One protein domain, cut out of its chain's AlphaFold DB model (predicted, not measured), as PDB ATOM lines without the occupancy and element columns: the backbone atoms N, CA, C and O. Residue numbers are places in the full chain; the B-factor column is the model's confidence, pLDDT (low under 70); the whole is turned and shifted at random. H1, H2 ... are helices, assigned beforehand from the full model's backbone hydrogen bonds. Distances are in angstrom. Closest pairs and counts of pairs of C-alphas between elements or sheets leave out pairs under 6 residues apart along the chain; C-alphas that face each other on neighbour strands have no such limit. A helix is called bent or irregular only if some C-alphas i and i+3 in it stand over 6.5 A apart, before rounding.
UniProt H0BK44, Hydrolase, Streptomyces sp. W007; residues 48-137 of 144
ATOM      1  N   LYS A  48      46.941 -22.780  47.326       94.25
ATOM      2  CA  LYS A  48      47.547 -23.004  48.656       94.25
ATOM      3  C   LYS A  48      46.983 -22.081  49.744       94.25
ATOM      4  O   LYS A  48      47.071 -22.414  50.922       94.25
ATOM      5  N   ARG A  49      46.452 -20.913  49.364       94.12
ATOM      6  CA  ARG A  49      45.902 -19.886  50.268       94.12
ATOM      7  C   ARG A  49      44.376 -19.798  50.210       94.12
ATOM      8  O   ARG A  49      43.808 -18.897  50.825       94.12
ATOM      9  N   ALA A  50      43.720 -20.684  49.462       95.50
ATOM     10  CA  ALA A  50      42.281 -20.639  49.289       95.50
ATOM     11  C   ALA A  50      41.567 -20.927  50.618       95.50
ATOM     12  O   ALA A  50      41.762 -21.965  51.248       95.50
ATOM     13  N   ASP A  51      40.716 -19.994  51.024       96.75
ATOM     14  CA  ASP A  51      39.835 -20.084  52.182       96.75
ATOM     15  C   ASP A  51      38.387 -19.752  51.769       96.75
ATOM     16  O   ASP A  51      38.083 -19.544  50.590       96.75
ATOM     17  N   ALA A  52      37.466 -19.682  52.734       97.88
ATOM     18  CA  ALA A  52      36.070 -19.336  52.459       97.88
ATOM     19  C   ALA A  52      35.915 -17.951  51.798       97.88
ATOM     20  O   ALA A  52      35.032 -17.762  50.958       97.88
ATOM     21  N   ARG A  53      36.782 -16.986  52.132       97.38
ATOM     22  CA  ARG A  53      36.777 -15.649  51.525       97.38
ATOM     23  C   ARG A  53      37.208 -15.728  50.061       97.38
ATOM     24  O   ARG A  53      36.547 -15.131  49.215       97.38
ATOM     25  N   PHE A  54      38.256 -16.494  49.755       96.38
ATOM     26  CA  PHE A  54      38.703 -16.737  48.385       96.38
ATOM     27  C   PHE A  54      37.621 -17.443  47.564       96.38
ATOM     28  O   PHE A  54      37.237 -16.947  46.511       96.38
ATOM     29  N   ALA A  55      37.069 -18.549  48.067       96.44
ATOM     30  CA  ALA A  55      36.027 -19.299  47.366       96.44
ATOM     31  C   ALA A  55      34.762 -18.462  47.113       96.44
ATOM     32  O   ALA A  55      34.116 -18.633  46.084       96.44
ATOM     33  N   THR A  56      34.432 -17.527  48.010       97.12
ATOM     34  CA  THR A  56      33.297 -16.608  47.831       97.12
ATOM     35  C   THR A  56      33.574 -15.559  46.751       97.12
ATOM     36  O   THR A  56      32.710 -15.293  45.920       97.12
ATOM     37  N   ALA A  57      34.769 -14.960  46.734       96.12
ATOM     38  CA  ALA A  57      35.116 -13.914  45.769       96.12
ATOM     39  C   ALA A  57      35.440 -14.473  44.366       96.12
ATOM     40  O   ALA A  57      35.004 -13.915  43.361       96.12
ATOM     41  N   TRP A  58      36.131 -15.613  44.291       96.25
ATOM     42  CA  TRP A  58      36.543 -16.286  43.050       96.25
ATOM     43  C   TRP A  58      35.722 -17.549  42.751       96.25
ATOM     44  O   TRP A  58      36.203 -18.480  42.110       96.25
ATOM     45  N   TRP A  59      34.455 -17.587  43.177       97.56
ATOM     46  CA  TRP A  59      33.560 -18.739  42.976       97.56
ATOM     47  C   TRP A  59      33.493 -19.208  41.511       97.56
ATOM     48  O   TRP A  59      33.374 -20.404  41.236       97.56
ATOM     49  N   HIS A  60      33.613 -18.268  40.568       96.75
ATOM     50  CA  HIS A  60      33.561 -18.527  39.135       96.75
ATOM     51  C   HIS A  60      34.689 -19.454  38.659       96.75
ATOM     52  O   HIS A  60      34.457 -20.217  37.730       96.75
ATOM     53  N   TRP A  61      35.855 -19.483  39.322       97.19
ATOM     54  CA  TRP A  61      36.946 -20.408  38.975       97.19
ATOM     55  C   TRP A  61      36.493 -21.865  39.095       97.19
ATOM     56  O   TRP A  61      36.697 -22.677  38.195       97.19
ATOM     57  N   PHE A  62      35.815 -22.184  40.198       97.00
ATOM     58  CA  PHE A  62      35.334 -23.532  40.489       97.00
ATOM     59  C   PHE A  62      34.093 -23.894  39.673       97.00
ATOM     60  O   PHE A  62      33.917 -25.054  39.297       97.00
ATOM     61  N   PHE A  63      33.245 -22.903  39.382       98.38
ATOM     62  CA  PHE A  63      32.090 -23.069  38.505       98.38
ATOM     63  C   PHE A  63      32.508 -23.335  37.052       98.38
ATOM     64  O   PHE A  63      32.016 -24.284  36.444       98.38
ATOM     65  N   PHE A  64      33.445 -22.555  36.510       98.31
ATOM     66  CA  PHE A  64      33.954 -22.717  35.146       98.31
ATOM     67  C   PHE A  64      34.677 -24.046  34.932       98.31
ATOM     68  O   PHE A  64      34.607 -24.620  33.847       98.31
ATOM     69  N   ALA A  65      35.299 -24.584  35.981       97.19
ATOM     70  CA  ALA A  65      35.939 -25.888  35.927       97.19
ATOM     71  C   ALA A  65      34.952 -27.071  35.837       97.19
ATOM     72  O   ALA A  65      35.366 -28.177  35.492       97.19
ATOM     73  N   GLN A  66      33.656 -26.878  36.120       98.12
ATOM     74  CA  GLN A  66      32.682 -27.969  36.033       98.12
ATOM     75  C   GLN A  66      32.460 -28.404  34.576       98.12
ATOM     76  O   GLN A  66      32.410 -27.556  33.683       98.12
ATOM     77  N   PRO A  67      32.287 -29.706  34.297       95.00
ATOM     78  CA  PRO A  67      32.038 -30.184  32.943       95.00
ATOM     79  C   PRO A  67      30.609 -29.844  32.499       95.00
ATOM     80  O   PRO A  67      29.652 -30.153  33.207       95.00
ATOM     81  N   GLN A  68      30.455 -29.266  31.302       93.44
ATOM     82  CA  GLN A  68      29.185 -29.031  30.577       93.44
ATOM     83  C   GLN A  68      28.177 -28.055  31.220       93.44
ATOM     84  O   GLN A  68      27.330 -27.491  30.525       93.44
ATOM     85  N   ILE A  69      28.210 -27.874  32.539       97.88
ATOM     86  CA  ILE A  69      27.330 -26.967  33.284       97.88
ATOM     87  C   ILE A  69      27.567 -25.499  32.894       97.88
ATOM     88  O   ILE A  69      26.592 -24.843  32.511       97.88
ATOM     89  N   PRO A  70      28.799 -24.955  32.962       98.38
ATOM     90  CA  PRO A  70      29.024 -23.541  32.692       98.38
ATOM     91  C   PRO A  70      28.717 -23.172  31.242       98.38
ATOM     92  O   PRO A  70      28.104 -22.133  31.018       98.38
ATOM     93  N   GLU A  71      29.012 -24.036  30.265       98.19
ATOM     94  CA  GLU A  71      28.637 -23.806  28.868       98.19
ATOM     95  C   GLU A  71      27.132 -23.578  28.732       98.19
ATOM     96  O   GLU A  71      26.705 -22.639  28.067       98.19
ATOM     97  N   ARG A  72      26.313 -24.429  29.361       98.00
ATOM     98  CA  ARG A  72      24.852 -24.328  29.263       98.00
ATOM     99  C   ARG A  72      24.312 -23.076  29.941       98.00
ATOM    100  O   ARG A  72      23.393 -22.463  29.412       98.00
ATOM    101  N   VAL A  73      24.850 -22.726  31.106       98.31
ATOM    102  CA  VAL A  73      24.389 -21.567  31.885       98.31
ATOM    103  C   VAL A  73      24.781 -20.261  31.202       98.31
ATOM    104  O   VAL A  73      23.942 -19.381  31.049       98.31
ATOM    105  N   ILE A  74      26.032 -20.146  30.758       98.38
ATOM    106  CA  ILE A  74      26.559 -18.923  30.146       98.38
ATOM    107  C   ILE A  74      25.913 -18.687  28.784       98.38
ATOM    108  O   ILE A  74      25.426 -17.594  28.518       98.38
ATOM    109  N   ASN A  75      25.846 -19.716  27.932       98.06
ATOM    110  CA  ASN A  75      25.296 -19.563  26.583       98.06
ATOM    111  C   ASN A  75      23.771 -19.360  26.560       98.06
ATOM    112  O   ASN A  75      23.230 -19.028  25.509       98.06
ATOM    113  N   ALA A  76      23.070 -19.551  27.685       98.25
ATOM    114  CA  ALA A  76      21.648 -19.227  27.776       98.25
ATOM    115  C   ALA A  76      21.398 -17.711  27.709       98.25
ATOM    116  O   ALA A  76      20.421 -17.285  27.097       98.25
ATOM    117  N   ASP A  77      22.279 -16.913  28.319       98.00
ATOM    118  CA  ASP A  77      22.250 -15.451  28.256       98.00
ATOM    119  C   ASP A  77      23.659 -14.874  28.523       98.00
ATOM    120  O   ASP A  77      23.980 -14.475  29.652       98.00
ATOM    121  N   PRO A  78      24.535 -14.844  27.498       96.81
ATOM    122  CA  PRO A  78      25.910 -14.378  27.665       96.81
ATOM    123  C   PRO A  78      25.987 -12.887  28.018       96.81
ATOM    124  O   PRO A  78      26.925 -12.481  28.699       96.81
ATOM    125  N   ASP A  79      24.995 -12.085  27.616       95.31
ATOM    126  CA  ASP A  79      24.937 -10.650  27.918       95.31
ATOM    127  C   ASP A  79      24.558 -10.381  29.385       95.31
ATOM    128  O   ASP A  79      24.992  -9.389  29.971       95.31
ATOM    129  N   ALA A  80      23.736 -11.238  29.998       95.88
ATOM    130  CA  ALA A  80      23.442 -11.133  31.427       95.88
ATOM    131  C   ALA A  80      24.580 -11.680  32.299       95.88
ATOM    132  O   ALA A  80      24.800 -11.167  33.409       95.88
ATOM    133  N   TRP A  81      25.280 -12.711  31.805       96.94
ATOM    134  CA  TRP A  81      26.421 -13.333  32.478       96.94
ATOM    135  C   TRP A  81      27.645 -12.417  32.485       96.94
ATOM    136  O   TRP A  81      28.183 -12.087  33.544       96.94
ATOM    137  N   TYR A  82      28.076 -11.982  31.303       95.25
ATOM    138  CA  TYR A  82      29.205 -11.086  31.130       95.25
ATOM    139  C   TYR A  82      28.697  -9.651  31.061       95.25
ATOM    140  O   TYR A  82      27.938  -9.294  30.167       95.25
ATOM    141  N   ARG A  83      29.130  -8.807  32.003       92.94
ATOM    142  CA  ARG A  83      28.699  -7.405  32.084       92.94
ATOM    143  C   ARG A  83      29.857  -6.474  31.763       92.94
ATOM    144  O   ARG A  83      30.852  -6.456  32.482       92.94
ATOM    145  N   GLY A  84      29.694  -5.703  30.697       92.44
ATOM    146  CA  GLY A  84      30.637  -4.696  30.229       92.44
ATOM    147  C   GLY A  84      29.981  -3.322  30.237       92.44
ATOM    148  O   GLY A  84      28.758  -3.207  30.155       92.44
ATOM    149  N   ASP A  85      30.793  -2.277  30.366       94.88
ATOM    150  CA  ASP A  85      30.335  -0.890  30.335       94.88
ATOM    151  C   ASP A  85      31.036  -0.163  29.177       94.88
ATOM    152  O   ASP A  85      32.242   0.098  29.274       94.88
ATOM    153  N   PRO A  86      30.322   0.187  28.090       95.50
ATOM    154  CA  PRO A  86      30.926   0.852  26.939       95.50
ATOM    155  C   PRO A  86      31.512   2.228  27.281       95.50
ATOM    156  O   PRO A  86      32.419   2.678  26.584       95.50
ATOM    157  N   GLN A  87      31.062   2.891  28.355       97.19
ATOM    158  CA  GLN A  87      31.649   4.166  28.786       97.19
ATOM    159  C   GLN A  87      33.033   3.980  29.415       97.19
ATOM    160  O   GLN A  87      33.890   4.847  29.271       97.19
ATOM    161  N   LYS A  88      33.267   2.849  30.093       96.69
ATOM    162  CA  LYS A  88      34.566   2.526  30.704       96.69
ATOM    163  C   LYS A  88      35.514   1.838  29.732       96.69
ATOM    164  O   LYS A  88      36.713   2.078  29.779       96.69
ATOM    165  N   MET A  89      34.978   0.966  28.883       96.69
ATOM    166  CA  MET A  89      35.762   0.153  27.950       96.69
ATOM    167  C   MET A  89      36.087   0.898  26.650       96.69
ATOM    168  O   MET A  89      37.082   0.582  25.999       96.69
ATOM    169  N   GLY A  90      35.259   1.875  26.274       97.75
ATOM    170  CA  GLY A  90      35.182   2.383  24.908       97.75
ATOM    171  C   GLY A  90      34.233   1.528  24.063       97.75
ATOM    172  O   GLY A  90      34.128   0.317  24.257       97.75
ATOM    173  N   VAL A  91      33.525   2.171  23.132       97.38
ATOM    174  CA  VAL A  91      32.453   1.535  22.344       97.38
ATOM    175  C   VAL A  91      32.985   0.365  21.513       97.38
ATOM    176  O   VAL A  91      32.445  -0.729  21.610       97.38
ATOM    177  N   GLU A  92      34.076   0.570  20.774       97.62
ATOM    178  CA  GLU A  92      34.658  -0.449  19.889       97.62
ATOM    179  C   GLU A  92      35.125  -1.690  20.671       97.62
ATOM    180  O   GLU A  92      34.752  -2.814  20.342       97.62
ATOM    181  N   ASN A  93      35.848  -1.492  21.780       97.31
ATOM    182  CA  ASN A  93      36.295  -2.587  22.650       97.31
ATOM    183  C   ASN A  93      35.117  -3.350  23.266       97.31
ATOM    184  O   ASN A  93      35.166  -4.569  23.417       97.31
ATOM    185  N   HIS A  94      34.056  -2.638  23.654       97.56
ATOM    186  CA  HIS A  94      32.852  -3.262  24.192       97.56
ATOM    187  C   HIS A  94      32.126  -4.098  23.129       97.56
ATOM    188  O   HIS A  94      31.637  -5.183  23.439       97.56
ATOM    189  N   GLU A  95      32.064  -3.630  21.882       97.50
ATOM    190  CA  GLU A  95      31.480  -4.386  20.770       97.50
ATOM    191  C   GLU A  95      32.281  -5.651  20.447       97.50
ATOM    192  O   GLU A  95      31.681  -6.722  20.328       97.50
ATOM    193  N   GLU A  96      33.612  -5.559  20.381       97.88
ATOM    194  CA  GLU A  96      34.491  -6.716  20.169       97.88
ATOM    195  C   GLU A  96      34.348  -7.740  21.301       97.88
ATOM    196  O   GLU A  96      34.085  -8.921  21.056       97.88
ATOM    197  N   TRP A  97      34.443  -7.282  22.552       97.44
ATOM    198  CA  TRP A  97      34.273  -8.127  23.729       97.44
ATOM    199  C   TRP A  97      32.908  -8.818  23.733       97.44
ATOM    200  O   TRP A  97      32.828 -10.024  23.960       97.44
ATOM    201  N   ARG A  98      31.833  -8.083  23.424       97.44
ATOM    202  CA  ARG A  98      30.475  -8.636  23.388       97.44
ATOM    203  C   ARG A  98      30.304  -9.645  22.257       97.44
ATOM    204  O   ARG A  98      29.631 -10.657  22.435       97.44
ATOM    205  N   ALA A  99      30.894  -9.395  21.089       98.06
ATOM    206  CA  ALA A  99      30.890 -10.359  19.994       98.06
ATOM    207  C   ALA A  99      31.616 -11.656  20.392       98.06
ATOM    208  O   ALA A  99      31.110 -12.748  20.121       98.06
ATOM    209  N   ALA A 100      32.752 -11.543  21.086       98.19
ATOM    210  CA  ALA A 100      33.519 -12.682  21.573       98.19
ATOM    211  C   ALA A 100      32.753 -13.492  22.634       98.19
ATOM    212  O   ALA A 100      32.624 -14.705  22.494       98.19
ATOM    213  N   THR A 101      32.180 -12.847  23.655       97.75
ATOM    214  CA  THR A 101      31.463 -13.542  24.745       97.75
ATOM    215  C   THR A 101      30.147 -14.187  24.310       97.75
ATOM    216  O   THR A 101      29.656 -15.091  24.982       97.75
ATOM    217  N   ARG A 102      29.585 -13.771  23.171       97.88
ATOM    218  CA  ARG A 102      28.418 -14.409  22.538       97.88
ATOM    219  C   ARG A 102      28.767 -15.602  21.658       97.88
ATOM    220  O   ARG A 102      27.865 -16.329  21.244       97.88
ATOM    221  N   ASN A 103      30.042 -15.792  21.332       98.56
ATOM    222  CA  ASN A 103      30.474 -16.932  20.545       98.56
ATOM    223  C   ASN A 103      30.640 -18.161  21.463       98.56
ATOM    224  O   ASN A 103      31.532 -18.162  22.317       98.56
ATOM    225  N   PRO A 104      29.847 -19.234  21.283       98.19
ATOM    226  CA  PRO A 104      29.904 -20.405  22.155       98.19
ATOM    227  C   PRO A 104      31.257 -21.127  22.118       98.19
ATOM    228  O   PRO A 104      31.649 -21.736  23.115       98.19
ATOM    229  N   ASP A 105      32.001 -21.042  21.012       98.50
ATOM    230  CA  ASP A 105      33.343 -21.623  20.923       98.50
ATOM    231  C   ASP A 105      34.368 -20.827  21.735       98.50
ATOM    232  O   ASP A 105      35.250 -21.424  22.354       98.50
ATOM    233  N   VAL A 106      34.222 -19.499  21.793       98.44
ATOM    234  CA  VAL A 106      35.047 -18.643  22.658       98.44
ATOM    235  C   VAL A 106      34.716 -18.913  24.120       98.44
ATOM    236  O   VAL A 106      35.632 -19.136  24.906       98.44
ATOM    237  N   VAL A 107      33.430 -18.983  24.480       98.38
ATOM    238  CA  VAL A 107      33.002 -19.340  25.843       98.38
ATOM    239  C   VAL A 107      33.592 -20.687  26.248       98.38
ATOM    240  O   VAL A 107      34.201 -20.797  27.308       98.38
ATOM    241  N   ARG A 108      33.493 -21.707  25.391       98.44
ATOM    242  CA  ARG A 108      34.099 -23.017  25.651       98.44
ATOM    243  C   ARG A 108      35.613 -22.922  25.841       98.44
ATOM    244  O   ARG A 108      36.121 -23.501  26.792       98.44
ATOM    245  N   ALA A 109      36.326 -22.183  24.993       98.44
ATOM    246  CA  ALA A 109      37.769 -21.991  25.137       98.44
ATOM    247  C   ALA A 109      38.141 -21.285  26.454       98.44
ATOM    248  O   ALA A 109      39.081 -21.706  27.123       98.44
ATOM    249  N   MET A 110      37.372 -20.269  26.866       98.25
ATOM    250  CA  MET A 110      37.545 -19.620  28.170       98.25
ATOM    251  C   MET A 110      37.358 -20.624  29.310       98.25
ATOM    252  O   MET A 110      38.138 -20.632  30.249       98.25
ATOM    253  N   LEU A 111      36.353 -21.497  29.237       98.56
ATOM    254  CA  LEU A 111      36.113 -22.510  30.270       98.56
ATOM    255  C   LEU A 111      37.226 -23.564  30.328       98.56
ATOM    256  O   LEU A 111      37.640 -23.946  31.422       98.56
ATOM    257  N   GLU A 112      37.748 -23.994  29.178       98.56
ATOM    258  CA  GLU A 112      38.899 -24.904  29.117       98.56
ATOM    259  C   GLU A 112      40.159 -24.300  29.749       98.56
ATOM    260  O   GLU A 112      40.895 -25.018  30.420       98.56
ATOM    261  N   ASP A 113      40.380 -22.988  29.631       98.31
ATOM    262  CA  ASP A 113      41.477 -22.298  30.325       98.31
ATOM    263  C   ASP A 113      41.353 -22.431  31.860       98.31
ATOM    264  O   ASP A 113      42.308 -22.774  32.558       98.31
ATOM    265  N   TYR A 114      40.146 -22.286  32.416       98.19
ATOM    266  CA  TYR A 114      39.927 -22.522  33.850       98.19
ATOM    267  C   TYR A 114      40.098 -23.991  34.255       98.19
ATOM    268  O   TYR A 114      40.620 -24.274  35.339       98.19
ATOM    269  N   ARG A 115      39.686 -24.932  33.395       98.50
ATOM    270  CA  ARG A 115      39.886 -26.375  33.617       98.50
ATOM    271  C   ARG A 115      41.371 -26.725  33.640       98.50
ATOM    272  O   ARG A 115      41.807 -27.408  34.568       98.50
ATOM    273  N   ALA A 116      42.145 -26.219  32.678       98.25
ATOM    274  CA  ALA A 116      43.595 -26.379  32.626       98.25
ATOM    275  C   ALA A 116      44.266 -25.774  33.870       98.25
ATOM    276  O   ALA A 116      45.059 -26.454  34.524       98.25
ATOM    277  N   GLY A 117      43.822 -24.580  34.278       96.75
ATOM    278  CA  GLY A 117      44.278 -23.890  35.483       96.75
ATOM    279  C   GLY A 117      44.233 -24.761  36.743       96.75
ATOM    280  O   GLY A 117      45.220 -24.869  37.466       96.75
ATOM    281  N   LEU A 118      43.097 -25.415  37.014       96.44
ATOM    282  CA  LEU A 118      42.934 -26.250  38.217       96.44
ATOM    283  C   LEU A 118      43.548 -27.656  38.092       96.44
ATOM    284  O   LEU A 118      43.640 -28.376  39.095       96.44
ATOM    285  N   THR A 119      43.975 -28.043  36.890       97.06
ATOM    286  CA  THR A 119      44.551 -29.357  36.591       97.06
ATOM    287  C   THR A 119      46.003 -29.218  36.137       97.06
ATOM    288  O   THR A 119      46.883 -29.030  36.977       97.06
ATOM    289  N   ILE A 120      46.253 -29.290  34.833       98.12
ATOM    290  CA  ILE A 120      47.587 -29.434  34.257       98.12
ATOM    291  C   ILE A 120      48.497 -28.227  34.522       98.12
ATOM    292  O   ILE A 120      49.684 -28.407  34.782       98.12
ATOM    293  N   ASP A 121      47.966 -27.002  34.542       97.56
ATOM    294  CA  ASP A 121      48.787 -25.807  34.782       97.56
ATOM    295  C   ASP A 121      49.290 -25.765  36.225       97.56
ATOM    296  O   ASP A 121      50.467 -25.499  36.477       97.56
ATOM    297  N   ARG A 122      48.416 -26.104  37.180       96.38
ATOM    298  CA  ARG A 122      48.788 -26.256  38.589       96.38
ATOM    299  C   ARG A 122      49.843 -27.344  38.770       96.38
ATOM    300  O   ARG A 122      50.798 -27.134  39.513       96.38
ATOM    301  N   GLU A 123      49.681 -28.485  38.103       97.31
ATOM    302  CA  GLU A 123      50.654 -29.583  38.151       97.31
ATOM    303  C   GLU A 123      52.025 -29.149  37.616       97.31
ATOM    304  O   GLU A 123      53.046 -29.421  38.253       97.31
ATOM    305  N   HIS A 124      52.059 -28.418  36.500       96.88
ATOM    306  CA  HIS A 124      53.296 -27.870  35.945       96.88
ATOM    307  C   HIS A 124      53.969 -26.866  36.891       96.88
ATOM    308  O   HIS A 124      55.171 -26.966  37.133       96.88
ATOM    309  N   GLU A 125      53.215 -25.929  37.475       95.00
ATOM    310  CA  GLU A 125      53.769 -24.969  38.439       95.00
ATOM    311  C   GLU A 125      54.333 -25.651  39.696       95.00
ATOM    312  O   GLU A 125      55.405 -25.288  40.190       95.00
ATOM    313  N   GLU A 126      53.624 -26.647  40.232       94.12
ATOM    314  CA  GLU A 126      54.072 -27.409  41.400       94.12
ATOM    315  C   GLU A 126      55.351 -28.208  41.098       94.12
ATOM    316  O   GLU A 126      56.252 -28.264  41.945       94.12
ATOM    317  N   ALA A 127      55.458 -28.777  39.893       94.94
ATOM    318  CA  ALA A 127      56.649 -29.483  39.429       94.94
ATOM    319  C   ALA A 127      57.863 -28.547  39.302       94.94
ATOM    320  O   ALA A 127      58.937 -28.871  39.820       94.94
ATOM    321  N   ASP A 128      57.689 -27.365  38.707       92.69
ATOM    322  CA  ASP A 128      58.755 -26.360  38.604       92.69
ATOM    323  C   ASP A 128      59.226 -25.895  39.982       92.69
ATOM    324  O   ASP A 128      60.428 -25.808  40.245       92.69
ATOM    325  N   TYR A 129      58.291 -25.654  40.904       87.50
ATOM    326  CA  TYR A 129      58.622 -25.270  42.275       87.50
ATOM    327  C   TYR A 129      59.375 -26.379  43.030       87.50
ATOM    328  O   TYR A 129      60.270 -26.109  43.839       87.50
ATOM    329  N   ALA A 130      59.029 -27.646  42.797       88.75
ATOM    330  CA  ALA A 130      59.750 -28.777  43.373       88.75
ATOM    331  C   ALA A 130      61.173 -28.887  42.807       88.75
ATOM    332  O   ALA A 130      62.123 -29.017  43.585       88.75
ATOM    333  N   TRP A 131      61.324 -28.768  41.485       87.06
ATOM    334  CA  TRP A 131      62.623 -28.772  40.811       87.06
ATOM    335  C   TRP A 131      63.524 -27.640  41.316       87.06
ATOM    336  O   TRP A 131      64.678 -27.874  41.679       87.06
ATOM    337  N   ALA A 132      62.969 -26.438  41.447       82.88
ATOM    338  CA  ALA A 132      63.654 -25.264  41.966       82.88
ATOM    339  C   ALA A 132      64.262 -25.464  43.356       82.88
ATOM    340  O   ALA A 132      65.412 -25.107  43.588       82.88
ATOM    341  N   ARG A 133      63.501 -26.050  44.290       76.88
ATOM    342  CA  ARG A 133      63.972 -26.290  45.665       76.88
ATOM    343  C   ARG A 133      65.096 -27.322  45.742       76.88
ATOM    344  O   ARG A 133      65.868 -27.288  46.694       76.88
ATOM    345  N   GLY A 134      65.158 -28.243  44.782       73.75
ATOM    346  CA  GLY A 134      66.220 -29.245  44.677       73.75
ATOM    347  C   GLY A 134      67.431 -28.789  43.860       73.75
ATOM    348  O   GLY A 134      68.432 -29.501  43.822       73.75
ATOM    349  N   SER A 135      67.351 -27.630  43.202       67.81
ATOM    350  CA  SER A 135      68.371 -27.127  42.285       67.81
ATOM    351  C   SER A 135      69.196 -26.008  42.923       67.81
ATOM    352  O   SER A 135      68.682 -25.172  43.660       67.81
ATOM    353  N   THR A 136      70.492 -25.957  42.613       58.72
ATOM    354  CA  THR A 136      71.359 -24.810  42.945       58.72
ATOM    355  C   THR A 136      71.275 -23.695  41.901       58.72
ATOM    356  O   THR A 136      71.933 -22.666  42.047       58.72
ATOM    357  N   ALA A 137      70.520 -23.904  40.816       53.56
ATOM    358  CA  ALA A 137      70.311 -22.895  39.790       53.56
ATOM    359  C   ALA A 137      69.362 -21.797  40.304       53.56
ATOM    360  O   ALA A 137      68.413 -22.098  41.031       53.56
TER     361      ALA A 137
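AT A GLANCE: This is residues 48 to 137 of the 144 residues of the protein "Hydrolase" of Streptomyces sp. W007 (UniProt H0BK44). A long, bent helix, H7, makes the longest axis, and H6 meets its first end at a corner, so that the two form an L. H3 packs on the first arm of H7, H2 meets that arm at a steep angle with its last residue, Phe 64, closest to it, and the short H4 and H5 lie by the two ends of H6; residues 51 to 57, with H1, and residues 126 to 137, with the last part of H7, stick out. The printed part has 90 residues, with seven named helices in the order H1 to H7 and no named strand; the class is all helix. The whole is loose, with a radius of gyration of the C-alphas of 17.2 A, and elongated, with spans of 51 by 29 by 28 A.

IN THESE COORDINATES: H1 is residues 52 to 57, and its C-alpha 52 lies at (36.070, -19.336, 52.459). H2 is residues 59 to 64, and H3, residues 69 to 76, is 11.1 A long from first to last C-alpha. H4 is residues 78 to 81 and H5 residues 86 to 89. H6, residues 91 to 101, is 15.3 A long and begins at C-alpha 91, (32.453, 1.535, 22.344). H7, residues 104 to 134, was assigned as one helix by its hydrogen bonds but is bent: C-alphas 118 and 121 are 6.8 A apart. Its arms are H7a, residues 104 to 118, 21.5 A long, and H7b, residues 121 to 134, 20.3 A long, ending at C-alpha 134, (66.220, -29.245, 44.677).

HOW THE PARTS SIT: H7 is the hub, touching three other helices. H7a and H7b stand at a shallow tilt of 29 degrees, the same way. H3 and H7a touch at a shallow tilt of 28 degrees, opposite ways; their closest C-alphas, of Glu 71 and Arg 108, are 6.4 A apart. H2 touches H7a at residues 111 to 115 alone, at a steep tilt of 64 degrees, with the C-alphas of Phe 64 and Leu 111 closest at 5.3 A. H6 and H7a only just touch, with 3 pairs of C-alphas within 8 A, and only at the corner; they are about perpendicular at 75 degrees, and the closest C-alphas, of Thr 101 and Val 107, are 6.1 A apart. H4 and H6 only just touch, with 3 such pairs, the closest being Pro 78 and Thr 101 at 6.3 A. H5 and H6 are close but not clearly touching, with the C-alphas of Pro 86 and His 94 closest at 5.3 A. H1 and H2 meet only through their link, and H1 and H7a are apart. In H1, H2, H3, H6, H7a and H7b every O i to N i+4 pair is within hydrogen-bond range; H4 and H5 are too short for such a pair, and in each 0 of 1 O i to N i+3 pairs is within range.

THE WHOLE: The two C-alphas farthest apart, of Ala 76 and Thr 136, are 52.3 A apart. The printed part has no cut, and its six links are tight. Without the stretches that stand free, the body of 71 residues spans 39 by 24 by 19 A. The mean pLDDT of the printed part is 94.8, and residues 135 to 137 are under 70.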